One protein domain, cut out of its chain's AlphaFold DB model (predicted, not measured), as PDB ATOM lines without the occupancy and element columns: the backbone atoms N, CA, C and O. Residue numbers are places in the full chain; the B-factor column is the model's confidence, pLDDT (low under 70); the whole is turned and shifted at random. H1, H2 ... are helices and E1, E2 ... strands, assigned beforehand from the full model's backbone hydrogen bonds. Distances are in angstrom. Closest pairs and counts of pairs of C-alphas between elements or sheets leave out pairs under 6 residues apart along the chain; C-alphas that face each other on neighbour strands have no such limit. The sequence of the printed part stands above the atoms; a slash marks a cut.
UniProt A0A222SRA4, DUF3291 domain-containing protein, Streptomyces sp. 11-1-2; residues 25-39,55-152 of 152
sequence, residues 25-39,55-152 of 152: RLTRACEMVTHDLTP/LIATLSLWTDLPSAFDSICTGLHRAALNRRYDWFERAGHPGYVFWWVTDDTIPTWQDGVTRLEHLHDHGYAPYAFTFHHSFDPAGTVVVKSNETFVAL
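This is residues 25 to 39 and 55 to 152 of the 152 residues of the protein "DUF3291 domain-containing protein" of Streptomyces sp. 11-1-2 (UniProt A0A222SRA4). A small antiparallel sheet of three strands, E2, E1 and E3 in that order, stands between two helices: the longer H3 crosses one face, and the short H1 is on the other. H2 lies off the sheet, past the end of H1, and the last 30 residues, 123 to 152, run without a named element from the end of H3 past the E3 side of the sheet toward the H1 side. The printed part has 113 residues with three named strands and three named helices, in the order E1 E2 H1 H2 E3 H3; the class is mixed, helices and strands, with 53 residues in named elements, under half. The whole is compact, with a radius of gyration of the C-alphas of 13.7 A, and spans 41 by 33 by 24 A.

The inner strand E1, residues 27 to 35, has the edge strand E2, residues 56 to 62, as antiparallel neighbour at 168 degrees; N 31 and O 60 are within hydrogen-bond range at 2.9 A. H1, residues 65 to 72, is on this sheet at a height of 9.6 A, slantwise to the strands, at 37 degrees to E2 on the local plane. Its closest C-alphas to E1 are those of Leu 65 and Ala 29, 5.8 A. H2, residues 75 to 82, is not on the sheet; it is close to H1 but not clearly touching, about perpendicular at 83 degrees, with Ile 72 and Arg 78 closest, their C-alphas 6.6 A apart. The edge strand E3, residues 96 to 102, is antiparallel to E1 at 157 degrees, with N 30 and O 99 at 2.9 A. E2, H1, H2 and E3 form a split strand-helix-strand unit, two strands running the same way with E1 between them, and its crossover is right-handed. H3, residues 109 to 122, is on the opposite face from H1, which gives three layers, helices on both faces of the sheet; its height is 7.8 A. The closest C-alphas of H3 and E3 are those of Leu 116 and Val 97, 5.6 A. In H1, H2 and H3 every O i to N i+4 pair is within hydrogen-bond range.

E1 begins at C-alpha 27, (195.691, 295.230, 383.356), and is 26.5 A long; E2 is 19.6 A and E3 19.9 A. H3 is 19.8 A long and ends at C-alpha 122, (213.612, 292.522, 398.312).

The C-alphas farthest apart are those of Arg 25 and Asp 86, 41.4 A. Residues 40 to 54 are not printed, with 12.4 A from C-alpha 39 to C-alpha 55. The link from H2 to E3 is long. Mean pLDDT of the printed part is 81.8; residues 34 to 39 and 144 to 152 are among those under 70.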
ATOM      1  N   ARG A  25     189.075 293.732 385.333       54.91
ATOM      2  CA  ARG A  25     189.732 294.930 384.780       54.91
ATOM      3  C   ARG A  25     190.981 294.583 383.955       54.91
ATOM      4  O   ARG A  25     191.893 293.894 384.398       54.91
ATOM      5  N   LEU A  26     190.990 295.047 382.712       59.38
ATOM      6  CA  LEU A  26     192.164 294.986 381.849       59.38
ATOM      7  C   LEU A  26     193.358 295.604 382.608       59.38
ATOM      8  O   LEU A  26     193.205 296.596 383.328       59.38
ATOM      9  N   THR A  27     194.490 294.902 382.582       72.50
ATOM     10  CA  THR A  27     195.691 295.230 383.356       72.50
ATOM     11  C   THR A  27     196.863 295.287 382.389       72.50
ATOM     12  O   THR A  27     197.060 294.355 381.608       72.50
ATOM     13  N   ARG A  28     197.633 296.371 382.458       84.38
ATOM     14  CA  ARG A  28     198.763 296.679 381.578       84.38
ATOM     15  C   ARG A  28     200.082 296.417 382.284       84.38
ATOM     16  O   ARG A  28     200.179 296.571 383.503       84.38
ATOM     17  N   ALA A  29     201.100 296.037 381.521       73.56
ATOM     18  CA  ALA A  29     202.458 295.908 382.038       73.56
ATOM     19  C   ALA A  29     203.179 297.251 381.886       73.56
ATOM     20  O   ALA A  29     203.261 297.784 380.780       73.56
ATOM     21  N   CYS A  30     203.700 297.807 382.972       72.38
ATOM     22  CA  CYS A  30     204.578 298.970 382.910       72.38
ATOM     23  C   CYS A  30     206.031 298.537 383.080       72.38
ATOM     24  O   CYS A  30     206.312 297.612 383.840       72.38
ATOM     25  N   GLU A  31     206.923 299.192 382.345       84.81
ATOM     26  CA  GLU A  31     208.353 298.935 382.344       84.81
ATOM     27  C   GLU A  31     209.117 300.225 382.610       84.81
ATOM     28  O   GLU A  31     208.902 301.227 381.924       84.81
ATOM     29  N   MET A  32     210.063 300.166 383.542       78.81
ATOM     30  CA  MET A  32     211.135 301.147 383.643       78.81
ATOM     31  C   MET A  32     212.461 300.471 383.307       78.81
ATOM     32  O   MET A  32     212.767 299.419 383.868       78.81
ATOM     33  N   VAL A  33     213.254 301.092 382.431       76.12
ATOM     34  CA  VAL A  33     214.615 300.651 382.087       76.12
ATOM     35  C   VAL A  33     215.601 301.727 382.505       76.12
ATOM     36  O   VAL A  33     215.394 302.903 382.214       76.12
ATOM     37  N   THR A  34     216.685 301.321 383.153       67.19
ATOM     38  CA  THR A  34     217.751 302.195 383.637       67.19
ATOM     39  C   THR A  34     219.095 301.691 383.138       67.19
ATOM     40  O   THR A  34     219.481 300.556 383.428       67.19
ATOM     41  N   HIS A  35     219.827 302.538 382.424       61.06
ATOM     42  CA  HIS A  35     221.205 302.257 382.048       61.06
ATOM     43  C   HIS A  35     222.134 303.064 382.961       61.06
ATOM     44  O   HIS A  35     221.911 304.257 383.146       61.06
ATOM     45  N   ASP A  36     223.145 302.397 383.526       55.22
ATOM     46  CA  ASP A  36     224.234 303.020 384.302       55.22
ATOM     47  C   ASP A  36     223.840 303.635 385.670       55.22
ATOM     48  O   ASP A  36     224.289 304.709 386.064       55.22
ATOM     49  N   LEU A  37     222.946 302.964 386.409       56.75
ATOM     50  CA  LEU A  37     222.305 303.526 387.604       56.75
ATOM     51  C   LEU A  37     222.384 302.647 388.849       56.75
ATOM     52  O   LEU A  37     221.556 301.763 389.023       56.75
ATOM     53  N   THR A  38     223.287 302.951 389.780       54.62
ATOM     54  CA  THR A  38     223.329 302.257 391.078       54.62
ATOM     55  C   THR A  38     222.100 302.603 391.946       54.62
ATOM     56  O   THR A  38     221.867 303.789 392.206       54.62
ATOM     57  N   PRO A  39     221.329 301.608 392.436       50.28
ATOM     58  CA  PRO A  39     220.248 301.824 393.394       50.28
ATOM     59  C   PRO A  39     220.746 302.529 394.665       50.28
ATOM     60  O   PRO A  39     221.815 302.200 395.172       50.28
ATOM     61  N   LEU A  55     222.197 309.786 382.681       65.75
ATOM     62  CA  LEU A  55     221.214 308.828 383.160       65.75
ATOM     63  C   LEU A  55     220.164 308.655 382.060       65.75
ATOM     64  O   LEU A  55     219.235 309.456 381.944       65.75
ATOM     65  N   ILE A  56     220.337 307.645 381.208       69.06
ATOM     66  CA  ILE A  56     219.346 307.304 380.185       69.06
ATOM     67  C   ILE A  56     218.420 306.255 380.775       69.06
ATOM     68  O   ILE A  56     218.779 305.085 380.944       69.06
ATOM     69  N   ALA A  57     217.202 306.688 381.064       80.62
ATOM     70  CA  ALA A  57     216.163 305.813 381.545       80.62
ATOM     71  C   ALA A  57     214.835 306.120 380.841       80.62
ATOM     72  O   ALA A  57     214.573 307.249 380.420       80.62
ATOM     73  N   THR A  58     214.019 305.088 380.665       87.88
ATOM     74  CA  THR A  58     212.743 305.154 379.945       87.88
ATOM     75  C   THR A  58     211.628 304.558 380.791       87.88
ATOM     76  O   THR A  58     211.870 303.683 381.621       87.88
ATOM     77  N   LEU A  59     210.403 305.040 380.569       90.75
ATOM     78  CA  LEU A  59     209.179 304.523 381.177       90.75
ATOM     79  C   LEU A  59     208.171 304.230 380.062       90.75
ATOM     80  O   LEU A  59     207.765 305.140 379.336       90.75
ATOM     81  N   SER A  60     207.779 302.967 379.932       91.19
ATOM     82  CA  SER A  60     206.911 302.469 378.861       91.19
ATOM     83  C   SER A  60     205.696 301.753 379.440       91.19
ATOM     84  O   SER A  60     205.771 301.117 380.493       91.19
ATOM     85  N   LEU A  61     204.559 301.833 378.745       92.94
ATOM     86  CA  LEU A  61     203.319 301.168 379.145       92.94
ATOM     87  C   LEU A  61     202.803 300.257 378.027       92.94
ATOM     88  O   LEU A  61     202.394 300.715 376.959       92.94
ATOM     89  N   TRP A  62     202.749 298.965 378.314       93.00
ATOM     90  CA  TRP A  62     202.436 297.890 377.378       93.00
ATOM     91  C   TRP A  62     201.026 297.345 377.595       93.00
ATOM     92  O   TRP A  62     200.477 297.437 378.691       93.00
ATOM     93  N   THR A  63     200.416 296.774 376.557       90.25
ATOM     94  CA  THR A  63     199.103 296.115 376.676       90.25
ATOM     95  C   THR A  63     199.187 294.875 377.564       90.25
ATOM     96  O   THR A  63     198.325 294.653 378.406       90.25
ATOM     97  N   ASP A  64     200.258 294.100 377.408       89.31
ATOM     98  CA  ASP A  64     200.539 292.877 378.148       89.31
ATOM     99  C   ASP A  64     202.040 292.544 378.079       89.31
ATOM    100  O   ASP A  64     202.808 293.169 377.341       89.31
ATOM    101  N   LEU A  65     202.463 291.566 378.884       89.94
ATOM    102  CA  LEU A  65     203.866 291.164 378.995       89.94
ATOM    103  C   LEU A  65     204.419 290.490 377.716       89.94
ATOM    104  O   LEU A  65     205.542 290.825 377.338       89.94
ATOM    105  N   PRO A  66     203.686 289.591 377.021       89.19
ATOM    106  CA  PRO A  66     204.101 289.088 375.707       89.19
ATOM    107  C   PRO A  66     204.369 290.194 374.681       89.19
ATOM    108  O   PRO A  66     205.412 290.179 374.036       89.19
ATOM    109  N   SER A  67     203.492 291.197 374.585       90.38
ATOM    110  CA  SER A  67     203.656 292.326 373.661       90.38
ATOM    111  C   SER A  67     204.929 293.133 373.943       90.38
ATOM    112  O   SER A  67     205.630 293.532 373.010       90.38
ATOM    113  N   ALA A  68     205.256 293.348 375.224       90.69
ATOM    114  CA  ALA A  68     206.509 293.988 375.621       90.69
ATOM    115  C   ALA A  68     207.719 293.165 375.158       90.69
ATOM    116  O   ALA A  68     208.640 293.686 374.533       90.69
ATOM    117  N   PHE A  69     207.698 291.857 375.406       88.56
ATOM    118  CA  PHE A  69     208.795 290.975 375.022       88.56
ATOM    119  C   PHE A  69     208.982 290.872 373.515       88.56
ATOM    120  O   PHE A  69     210.119 290.926 373.048       88.56
ATOM    121  N   ASP A  70     207.901 290.788 372.747       89.44
ATOM    122  CA  ASP A  70     207.988 290.775 371.291       89.44
ATOM    123  C   ASP A  70     208.619 292.069 370.766       89.44
ATOM    124  O   ASP A  70     209.442 292.030 369.853       89.44
ATOM    125  N   SER A  71     208.325 293.216 371.378       87.75
ATOM    126  CA  SER A  71     208.924 294.495 370.986       87.75
ATOM    127  C   SER A  71     210.392 294.647 371.418       87.75
ATOM    128  O   SER A  71     211.210 295.208 370.682       87.75
ATOM    129  N   ILE A  72     210.740 294.154 372.608       87.62
ATOM    130  CA  ILE A  72     212.048 294.392 373.234       87.62
ATOM    131  C   ILE A  72     213.055 293.306 372.850       87.62
ATOM    132  O   ILE A  72     214.197 293.579 372.491       87.62
ATOM    133  N   CYS A  73     212.632 292.048 372.897       86.00
ATOM    134  CA  CYS A  73     213.505 290.882 372.859       86.00
ATOM    135  C   CYS A  73     213.515 290.146 371.511       86.00
ATOM    136  O   CYS A  73     214.057 289.033 371.439       86.00
ATOM    137  N   THR A  74     212.986 290.749 370.438       86.81
ATOM    138  CA  THR A  74     213.000 290.172 369.080       86.81
ATOM    139  C   THR A  74     213.688 291.079 368.046       86.81
ATOM    140  O   THR A  74     214.028 292.234 368.308       86.81
ATOM    141  N   GLY A  75     213.972 290.518 366.864       90.44
ATOM    142  CA  GLY A  75     214.503 291.253 365.713       90.44
ATOM    143  C   GLY A  75     215.819 292.001 365.967       90.44
ATOM    144  O   GLY A  75     216.719 291.514 366.657       90.44
ATOM    145  N   LEU A  76     215.936 293.198 365.381       90.25
ATOM    146  CA  LEU A  76     217.112 294.068 365.521       90.25
ATOM    147  C   LEU A  76     217.310 294.564 366.959       90.25
ATOM    148  O   LEU A  76     218.451 294.725 367.391       90.25
ATOM    149  N   HIS A  77     216.225 294.755 367.715       85.44
ATOM    150  CA  HIS A  77     216.306 295.215 369.099       85.44
ATOM    151  C   HIS A  77     216.988 294.161 369.981       85.44
ATOM    152  O   HIS A  77     217.929 294.485 370.703       85.44
ATOM    153  N   ARG A  78     216.647 292.875 369.805       88.75
ATOM    154  CA  ARG A  78     217.367 291.761 370.449       88.75
ATOM    155  C   ARG A  78     218.860 291.767 370.126       88.75
ATOM    156  O   ARG A  78     219.683 291.558 371.015       88.75
ATOM    157  N   ALA A  79     219.215 291.977 368.857       90.56
ATOM    158  CA  ALA A  79     220.613 291.993 368.429       90.56
ATOM    159  C   ALA A  79     221.398 293.132 369.102       90.56
ATOM    160  O   ALA A  79     222.524 292.910 369.550       90.56
ATOM    161  N   ALA A  80     220.787 294.312 369.235       88.38
ATOM    162  CA  ALA A  80     221.358 295.437 369.972       88.38
ATOM    163  C   ALA A  80     221.472 295.141 371.478       88.38
ATOM    164  O   ALA A  80     222.544 295.325 372.052       88.38
ATOM    165  N   LEU A  81     220.423 294.597 372.110       85.44
ATOM    166  CA  LEU A  81     220.433 294.253 373.538       85.44
ATOM    167  C   LEU A  81     221.509 293.221 373.883       85.44
ATOM    168  O   LEU A  81     222.167 293.347 374.913       85.44
ATOM    169  N   ASN A  82     221.752 292.232 373.022       87.00
ATOM    170  CA  ASN A  82     222.833 291.259 373.221       87.00
ATOM    171  C   ASN A  82     224.225 291.908 373.245       87.00
ATOM    172  O   ASN A  82     225.135 291.372 373.871       87.00
ATOM    173  N   ARG A  83     224.375 293.066 372.596       88.44
ATOM    174  CA  ARG A  83     225.610 293.855 372.526       88.44
ATOM    175  C   ARG A  83     225.582 295.093 373.416       88.44
ATOM    176  O   ARG A  83     226.465 295.930 373.311       88.44
ATOM    177  N   ARG A  84     224.597 295.222 374.311       85.81
ATOM    178  CA  ARG A  84     224.419 296.413 375.161       85.81
ATOM    179  C   ARG A  84     225.695 296.819 375.906       85.81
ATOM    180  O   ARG A  84     225.957 298.002 376.049       85.81
ATOM    181  N   TYR A  85     226.526 295.858 376.308       85.06
ATOM    182  CA  TYR A  85     227.773 296.127 377.029       85.06
ATOM    183  C   TYR A  85     228.924 296.662 376.162       85.06
ATOM    184  O   TYR A  85     229.981 296.975 376.696       85.06
ATOM    185  N   ASP A  86     228.724 296.798 374.849       89.25
ATOM    186  CA  ASP A  86     229.636 297.546 373.978       89.25
ATOM    187  C   ASP A  86     229.513 299.066 374.220       89.25
ATOM    188  O   ASP A  86     230.421 299.818 373.871       89.25
ATOM    189  N   TRP A  87     228.394 299.517 374.808       83.12
ATOM    190  CA  TRP A  87     228.079 300.935 375.038       83.12
ATOM    191  C   TRP A  87     227.667 301.263 376.477       83.12
ATOM    192  O   TRP A  87     227.748 302.423 376.868       83.12
ATOM    193  N   PHE A  88     227.221 300.272 377.254       78.19
ATOM    194  CA  PHE A  88     226.766 300.443 378.632       78.19
ATOM    195  C   PHE A  88     227.640 299.677 379.618       78.19
ATOM    196  O   PHE A  88     228.073 298.552 379.350       78.19
ATOM    197  N   GLU A  89     227.829 300.249 380.803       78.25
ATOM    198  CA  GLU A  89     228.507 299.558 381.891       78.25
ATOM    199  C   GLU A  89     227.695 298.357 382.396       78.25
ATOM    200  O   GLU A  89     226.460 298.304 382.340       78.25
ATOM    201  N   ARG A  90     228.408 297.346 382.900       76.19
ATOM    202  CA  ARG A  90     227.777 296.189 383.537       76.19
ATOM    203  C   ARG A  90     227.345 296.573 384.946       76.19
ATOM    204  O   ARG A  90     228.127 296.493 385.886       76.19
ATOM    205  N   ALA A  91     226.074 296.913 385.083       68.31
ATOM    206  CA  ALA A  91     225.421 297.061 386.370       68.31
ATOM    207  C   ALA A  91     225.389 295.734 387.156       68.31
ATOM    208  O   ALA A  91     225.016 294.688 386.619       68.31
ATOM    209  N   GLY A  92     225.732 295.781 388.448       70.50
ATOM    210  CA  GLY A  92     225.552 294.664 389.392       70.50
ATOM    211  C   GLY A  92     224.117 294.509 389.916       70.50
ATOM    212  O   GLY A  92     223.850 293.654 390.753       70.50
ATOM    213  N   HIS A  93     223.197 295.348 389.444       71.06
ATOM    214  CA  HIS A  93     221.804 295.437 389.873       71.06
ATOM    215  C   HIS A  93     220.858 295.240 388.675       71.06
ATOM    216  O   HIS A  93     221.297 295.305 387.521       71.06
ATOM    217  N   PRO A  94     219.555 294.997 388.914       73.69
ATOM    218  CA  PRO A  94     218.569 294.929 387.841       73.69
ATOM    219  C   PRO A  94     218.595 296.214 386.999       73.69
ATOM    220  O   PRO A  94     218.552 297.313 387.543       73.69
ATOM    221  N   GLY A  95     218.698 296.073 385.675       81.38
ATOM    222  CA  GLY A  95     218.679 297.205 384.738       81.38
ATOM    223  C   GLY A  95     217.273 297.612 384.292       81.38
ATOM    224  O   GLY A  95     217.119 298.565 383.537       81.38
ATOM    225  N   TYR A  96     216.246 296.869 384.705       89.12
ATOM    226  CA  TYR A  96     214.852 297.162 384.399       89.12
ATOM    227  C   TYR A  96     213.913 296.487 385.403       89.12
ATOM    228  O   TYR A  96     214.292 295.517 386.069       89.12
ATOM    229  N   VAL A  97     212.678 296.981 385.474       92.88
ATOM    230  CA  VAL A  97     211.605 296.429 386.306       92.88
ATOM    231  C   VAL A  97     210.267 296.478 385.576       92.88
ATOM    232  O   VAL A  97     209.964 297.444 384.877       92.88
ATOM    233  N   PHE A  98     209.465 295.436 385.776       95.69
ATOM    234  CA  PHE A  98     208.073 295.331 385.362       95.69
ATOM    235  C   PHE A  98     207.137 295.297 386.568       95.69
ATOM    236  O   PHE A  98     207.461 294.726 387.613       95.69
ATOM    237  N   TRP A  99     205.949 295.870 386.393       95.94
ATOM    238  CA  TRP A  99     204.828 295.727 387.316       95.94
ATOM    239  C   TRP A  99     203.495 295.872 386.582       95.94
ATOM    240  O   TRP A  99     203.415 296.414 385.478       95.94
ATOM    241  N   TRP A 100     202.436 295.369 387.206       95.56
ATOM    242  CA  TRP A 100     201.078 295.453 386.684       95.56
ATOM    243  C   TRP A 100     200.377 296.723 387.172       95.56
ATOM    244  O   TRP A 100     200.446 297.058 388.356       95.56
ATOM    245  N   VAL A 101     199.673 297.404 386.269       93.88
ATOM    246  CA  VAL A 101     198.818 298.564 386.571       93.88
ATOM    247  C   VAL A 101     197.434 298.373 385.963       93.88
ATOM    248  O   VAL A 101     197.286 297.692 384.948       93.88
ATOM    249  N   THR A 102     196.405 298.970 386.559       91.62
ATOM    250  CA  THR A 102     195.062 298.957 385.964       91.62
ATOM    251  C   THR A 102     195.017 299.844 384.718       91.62
ATOM    252  O   THR A 102     195.791 300.793 384.602       91.62
ATOM    253  N   ASP A 103     194.105 299.559 383.788       84.88
ATOM    254  CA  ASP A 103     193.959 300.310 382.529       84.88
ATOM    255  C   ASP A 103     193.778 301.830 382.685       84.88
ATOM    256  O   ASP A 103     194.141 302.592 381.790       84.88
ATOM    257  N   ASP A 104     193.210 302.274 383.804       88.56
ATOM    258  CA  ASP A 104     192.976 303.679 384.144       88.56
ATOM    259  C   ASP A 104     194.164 304.353 384.855       88.56
ATOM    260  O   ASP A 104     194.122 305.554 385.122       88.56
ATOM    261  N   THR A 105     195.235 303.608 385.138       88.50
ATOM    262  CA  THR A 105     196.425 304.124 385.819       88.50
ATOM    263  C   THR A 105     197.458 304.638 384.819       88.50
ATOM    264  O   THR A 105     197.891 303.920 383.918       88.50
ATOM    265  N   ILE A 106     197.927 305.868 385.037       90.12
ATOM    266  CA  ILE A 106     199.104 306.420 384.359       90.12
ATOM    267  C   ILE A 106     200.278 306.354 385.346       90.12
ATOM    268  O   ILE A 106     200.277 307.110 386.318       90.12
ATOM    269  N   PRO A 107     201.254 305.454 385.138       90.12
ATOM    270  CA  PRO A 107     202.395 305.324 386.031       90.12
ATOM    271  C   PRO A 107     203.285 306.562 385.966       90.12
ATOM    272  O   PRO A 107     203.487 307.163 384.907       90.12
ATOM    273  N   THR A 108     203.838 306.922 387.114       90.25
ATOM    274  CA  THR A 108     204.777 308.031 387.255       90.25
ATOM    275  C   THR A 108     206.216 307.531 387.277       90.25
ATOM    276  O   THR A 108     206.497 306.347 387.471       90.25
ATOM    277  N   TRP A 109     207.159 308.460 387.126       87.00
ATOM    278  CA  TRP A 109     208.575 308.156 387.311       87.00
ATOM    279  C   TRP A 109     208.872 307.587 388.704       87.00
ATOM    280  O   TRP A 109     209.607 306.613 388.841       87.00
ATOM    281  N   GLN A 110     208.257 308.173 389.734       87.81
ATOM    282  CA  GLN A 110     208.447 307.763 391.121       87.81
ATOM    283  C   GLN A 110     207.956 306.332 391.367       87.81
ATOM    284  O   GLN A 110     208.597 305.599 392.119       87.81
ATOM    285  N   ASP A 111     206.876 305.909 390.699       91.25
ATOM    286  CA  ASP A 111     206.415 304.520 390.766       91.25
ATOM    287  C   ASP A 111     207.500 303.566 390.269       91.25
ATOM    288  O   ASP A 111     207.833 302.604 390.960       91.25
ATOM    289  N   GLY A 112     208.091 303.855 389.105       90.06
ATOM    290  CA  GLY A 112     209.137 303.015 388.528       90.06
ATOM    291  C   GLY A 112     210.392 302.944 389.398       90.06
ATOM    292  O   GLY A 112     210.888 301.844 389.642       90.06
ATOM    293  N   VAL A 113     210.851 304.081 389.938       88.06
ATOM    294  CA  VAL A 113     211.993 304.118 390.872       88.06
ATOM    295  C   VAL A 113     211.700 303.260 392.103       88.06
ATOM    296  O   VAL A 113     212.479 302.363 392.414       88.06
ATOM    297  N   THR A 114     210.527 303.441 392.716       91.12
ATOM    298  CA  THR A 114     210.101 302.664 393.893       91.12
ATOM    299  C   THR A 114     210.089 301.160 393.600       91.12
ATOM    300  O   THR A 114     210.488 300.346 394.435       91.12
ATOM    301  N   ARG A 115     209.637 300.747 392.404       93.88
ATOM    302  CA  ARG A 115     209.646 299.324 392.015       93.88
ATOM    303  C   ARG A 115     211.055 298.797 391.793       93.88
ATOM    304  O   ARG A 115     211.325 297.658 392.167       93.88
ATOM    305  N   LEU A 116     211.935 299.591 391.195       89.94
ATOM    306  CA  LEU A 116     213.310 299.185 390.931       89.94
ATOM    307  C   LEU A 116     214.114 299.038 392.230       89.94
ATOM    308  O   LEU A 116     214.822 298.045 392.397       89.94
ATOM    309  N   GLU A 117     213.951 299.973 393.167       89.12
ATOM    310  CA  GLU A 117     214.513 299.887 394.521       89.12
ATOM    311  C   GLU A 117     213.984 298.657 395.256       89.12
ATOM    312  O   GLU A 117     214.764 297.835 395.733       89.12
ATOM    313  N   HIS A 118     212.664 298.447 395.253       92.31
ATOM    314  CA  HIS A 118     212.083 297.253 395.859       92.31
ATOM    315  C   HIS A 118     212.672 295.972 395.258       92.31
ATOM    316  O   HIS A 118     212.974 295.033 395.993       92.31
ATOM    317  N   LEU A 119     212.820 295.910 393.933       91.50
ATOM    318  CA  LEU A 119     213.394 294.754 393.249       91.50
ATOM    319  C   LEU A 119     214.852 294.506 393.664       91.50
ATOM    320  O   LEU A 119     215.257 293.350 393.783       91.50
ATOM    321  N   HIS A 120     215.625 295.570 393.879       87.19
ATOM    322  CA  HIS A 120     216.994 295.480 394.377       87.19
ATOM    323  C   HIS A 120     217.044 294.952 395.817       87.19
ATOM    324  O   HIS A 120     217.772 293.997 396.086       87.19
ATOM    325  N   ASP A 121     216.236 295.527 396.706       90.12
ATOM    326  CA  ASP A 121     216.301 295.273 398.149       90.12
ATOM    327  C   ASP A 121     215.611 293.965 398.570       90.12
ATOM    328  O   ASP A 121     216.058 293.276 399.487       90.12
ATOM    329  N   HIS A 122     214.508 293.611 397.902       93.00
ATOM    330  CA  HIS A 122     213.612 292.522 398.312       93.00
ATOM    331  C   HIS A 122     213.526 291.383 397.287       93.00
ATOM    332  O   HIS A 122     212.956 290.329 397.580       93.00
ATOM    333  N   GLY A 123     214.080 291.567 396.086       91.81
ATOM    334  CA  GLY A 123     213.993 290.593 395.002       91.81
ATOM    335  C   GLY A 123     212.637 290.574 394.284       91.81
ATOM    336  O   GLY A 123     211.839 291.510 394.356       91.81
ATOM    337  N   TYR A 124     212.402 289.502 393.522       94.44
ATOM    338  CA  TYR A 124     211.271 289.389 392.595       94.44
ATOM    339  C   TYR A 124     209.950 289.074 393.311       94.44
ATOM    340  O   TYR A 124     209.843 288.082 394.032       94.44
ATOM    341  N   ALA A 125     208.914 289.862 393.030       95.31
ATOM    342  CA  ALA A 125     207.556 289.663 393.534       95.31
ATOM    343  C   ALA A 125     206.518 290.188 392.522       95.31
ATOM    344  O   ALA A 125     206.877 290.989 391.661       95.31
ATOM    345  N   PRO A 126     205.214 289.867 392.646       95.06
ATOM    346  CA  PRO A 126     204.170 290.503 391.829       95.06
ATOM    347  C   PRO A 126     204.203 292.039 391.869       95.06
ATOM    348  O   PRO A 126     203.777 292.702 390.928       95.06
ATOM    349  N   TYR A 127     204.729 292.597 392.965       95.69
ATOM    350  CA  TYR A 127     204.961 294.024 393.139       95.69
ATOM    351  C   TYR A 127     206.051 294.570 392.194       95.69
ATOM    352  O   TYR A 127     205.907 295.675 391.681       95.69
ATOM    353  N   ALA A 128     207.130 293.831 391.953       95.25
ATOM    354  CA  ALA A 128     208.238 294.262 391.107       95.25
ATOM    355  C   ALA A 128     208.980 293.035 390.570       95.25
ATOM    356  O   ALA A 128     209.465 292.204 391.346       95.25
ATOM    357  N   PHE A 129     209.057 292.897 389.248       94.75
ATOM    358  CA  PHE A 129     209.585 291.689 388.621       94.75
ATOM    359  C   PHE A 129     210.299 291.946 387.289       94.75
ATOM    360  O   PHE A 129     210.422 293.080 386.843       94.75
ATOM    361  N   THR A 130     210.820 290.895 386.650       91.94
ATOM    362  CA  THR A 130     211.504 290.975 385.343       91.94
ATOM    363  C   THR A 130     210.988 289.891 384.398       91.94
ATOM    364  O   THR A 130     210.265 288.992 384.827       91.94
ATOM    365  N   PHE A 131     211.416 289.890 383.130       88.19
ATOM    366  CA  PHE A 131     211.096 288.792 382.209       88.19
ATOM    367  C   PHE A 131     211.635 287.434 382.683       88.19
ATOM    368  O   PHE A 131     211.122 286.393 382.273       88.19
ATOM    369  N   HIS A 132     212.682 287.402 383.517       85.94
ATOM    370  CA  HIS A 132     213.232 286.152 384.055       85.94
ATOM    371  C   HIS A 132     212.342 285.522 385.121       85.94
ATOM    372  O   HIS A 132     212.188 284.302 385.124       85.94
ATOM    373  N   HIS A 133     211.722 286.354 385.949       91.75
ATOM    374  CA  HIS A 133     210.863 285.942 387.051       91.75
ATOM    375  C   HIS A 133     209.519 286.647 386.919       91.75
ATOM    376  O   HIS A 133     209.252 287.591 387.647       91.75
ATOM    377  N   SER A 134     208.709 286.248 385.942       91.88
ATOM    378  CA  SER A 134     207.462 286.937 385.620       91.88
ATOM    379  C   SER A 134     206.276 286.446 386.450       91.88
ATOM    380  O   SER A 134     206.188 285.280 386.842       91.88
ATOM    381  N   PHE A 135     205.332 287.356 386.675       92.62
ATOM    382  CA  PHE A 135     204.062 287.091 387.342       92.62
ATOM    383  C   PHE A 135     202.912 287.531 386.441       92.62
ATOM    384  O   PHE A 135     203.065 288.479 385.673       92.62
ATOM    385  N   ASP A 136     201.764 286.870 386.534       91.88
ATOM    386  CA  ASP A 136     200.527 287.330 385.904       91.88
ATOM    387  C   ASP A 136     199.869 288.458 386.734       91.88
ATOM    388  O   ASP A 136     200.288 288.714 387.869       91.88
ATOM    389  N   PRO A 137     198.835 289.146 386.210       91.06
ATOM    390  CA  PRO A 137     198.109 290.174 386.961       91.06
ATOM    391  C   PRO A 137     197.494 289.703 388.287       91.06
ATOM    392  O   PRO A 137     197.193 290.524 389.149       91.06
ATOM    393  N   ALA A 138     197.285 288.394 388.464       90.56
ATOM    394  CA  ALA A 138     196.782 287.811 389.705       90.56
ATOM    395  C   ALA A 138     197.906 287.489 390.711       90.56
ATOM    396  O   ALA A 138     197.622 287.025 391.815       90.56
ATOM    397  N   GLY A 139     199.168 287.741 390.352       90.75
ATOM    398  CA  GLY A 139     200.340 287.465 391.177       90.75
ATOM    399  C   GLY A 139     200.815 286.013 391.127       90.75
ATOM    400  O   GLY A 139     201.625 285.609 391.962       90.75
ATOM    401  N   THR A 140     200.346 285.222 390.163       92.94
ATOM    402  CA  THR A 140     200.805 283.843 389.954       92.94
ATOM    403  C   THR A 140     202.087 283.846 389.133       92.94
ATOM    404  O   THR A 140     202.179 284.546 388.126       92.94
ATOM    405  N   VAL A 141     203.076 283.041 389.528       90.81
ATOM    406  CA  VAL A 141     204.316 282.874 388.754       90.81
ATOM    407  C   VAL A 141     203.993 282.322 387.367       90.81
ATOM    408  O   VAL A 141     203.356 281.274 387.235       90.81
ATOM    409  N   VAL A 142     204.482 282.997 386.329       86.62
ATOM    410  CA  VAL A 142     204.390 282.520 384.949       86.62
ATOM    411  C   VAL A 142     205.590 281.618 384.688       86.62
ATOM    412  O   VAL A 142     206.709 282.073 384.452       86.62
ATOM    413  N   VAL A 143     205.367 280.306 384.766       71.12
ATOM    414  CA  VAL A 143     206.413 279.323 384.473       71.12
ATOM    415  C   VAL A 143     206.675 279.319 382.973       71.12
ATOM    416  O   VAL A 143     205.777 279.072 382.170       71.12
ATOM    417  N   LYS A 144     207.928 279.574 382.597       60.88
ATOM    418  CA  LYS A 144     208.381 279.502 381.210       60.88
ATOM    419  C   LYS A 144     208.295 278.051 380.737       60.88
ATOM    420  O   LYS A 144     209.123 277.228 381.121       60.88
ATOM    421  N   SER A 145     207.323 277.716 379.890       47.38
ATOM    422  CA  SER A 145     207.527 276.603 378.962       47.38
ATOM    423  C   SER A 145     208.663 277.008 378.014       47.38
ATOM    424  O   SER A 145     208.851 278.194 377.746       47.38
ATOM    425  N   ASN A 146     209.448 276.039 377.533       43.44
ATOM    426  CA  ASN A 146     210.663 276.237 376.722       43.44
ATOM    427  C   ASN A 146     210.514 277.136 375.467       43.44
ATOM    428  O   ASN A 146     211.501 277.372 374.780       43.44
ATOM    429  N   GLU A 147     209.320 277.643 375.161       48.62
ATOM    430  CA  GLU A 147     209.027 278.474 373.997       48.62
ATOM    431  C   GLU A 147     208.854 279.969 374.304       48.62
ATOM    432  O   GLU A 147     208.923 280.765 373.374       48.62
ATOM    433  N   THR A 148     208.629 280.394 375.554       51.53
ATOM    434  CA  THR A 148     208.033 281.734 375.750       51.53
ATOM    435  C   THR A 148     209.009 282.833 376.178       51.53
ATOM    436  O   THR A 148     208.800 283.972 375.790       51.53
ATOM    437  N   PHE A 149     210.098 282.564 376.911       47.75
ATOM    438  CA  PHE A 149     210.971 283.658 377.386       47.75
ATOM    439  C   PHE A 149     212.425 283.225 377.649       47.75
ATOM    440  O   PHE A 149     212.886 283.250 378.790       47.75
ATOM    441  N   VAL A 150     213.197 282.856 376.624       36.38
ATOM    442  CA  VAL A 150     214.672 282.842 376.732       36.38
ATOM    443  C   VAL A 150     215.225 284.058 375.989       36.38
ATOM    444  O   VAL A 150     215.424 284.049 374.769       36.38
ATOM    445  N   ALA A 151     215.454 285.141 376.723       37.53
ATOM    446  CA  ALA A 151     216.235 286.268 376.239       37.53
ATOM    447  C   ALA A 151     217.001 286.908 377.400       37.53
ATOM    448  O   ALA A 151     216.376 287.276 378.392       37.53
ATOM    449  N   LEU A 152     218.309 287.064 377.160       38.38
ATOM    450  CA  LEU A 152     219.367 287.730 377.936       38.38
ATOM    451  C   LEU A 152     220.109 286.902 378.992       38.38
ATOM    452  O   LEU A 152     219.473 286.223 379.819       38.38
TER     453      LEU A 152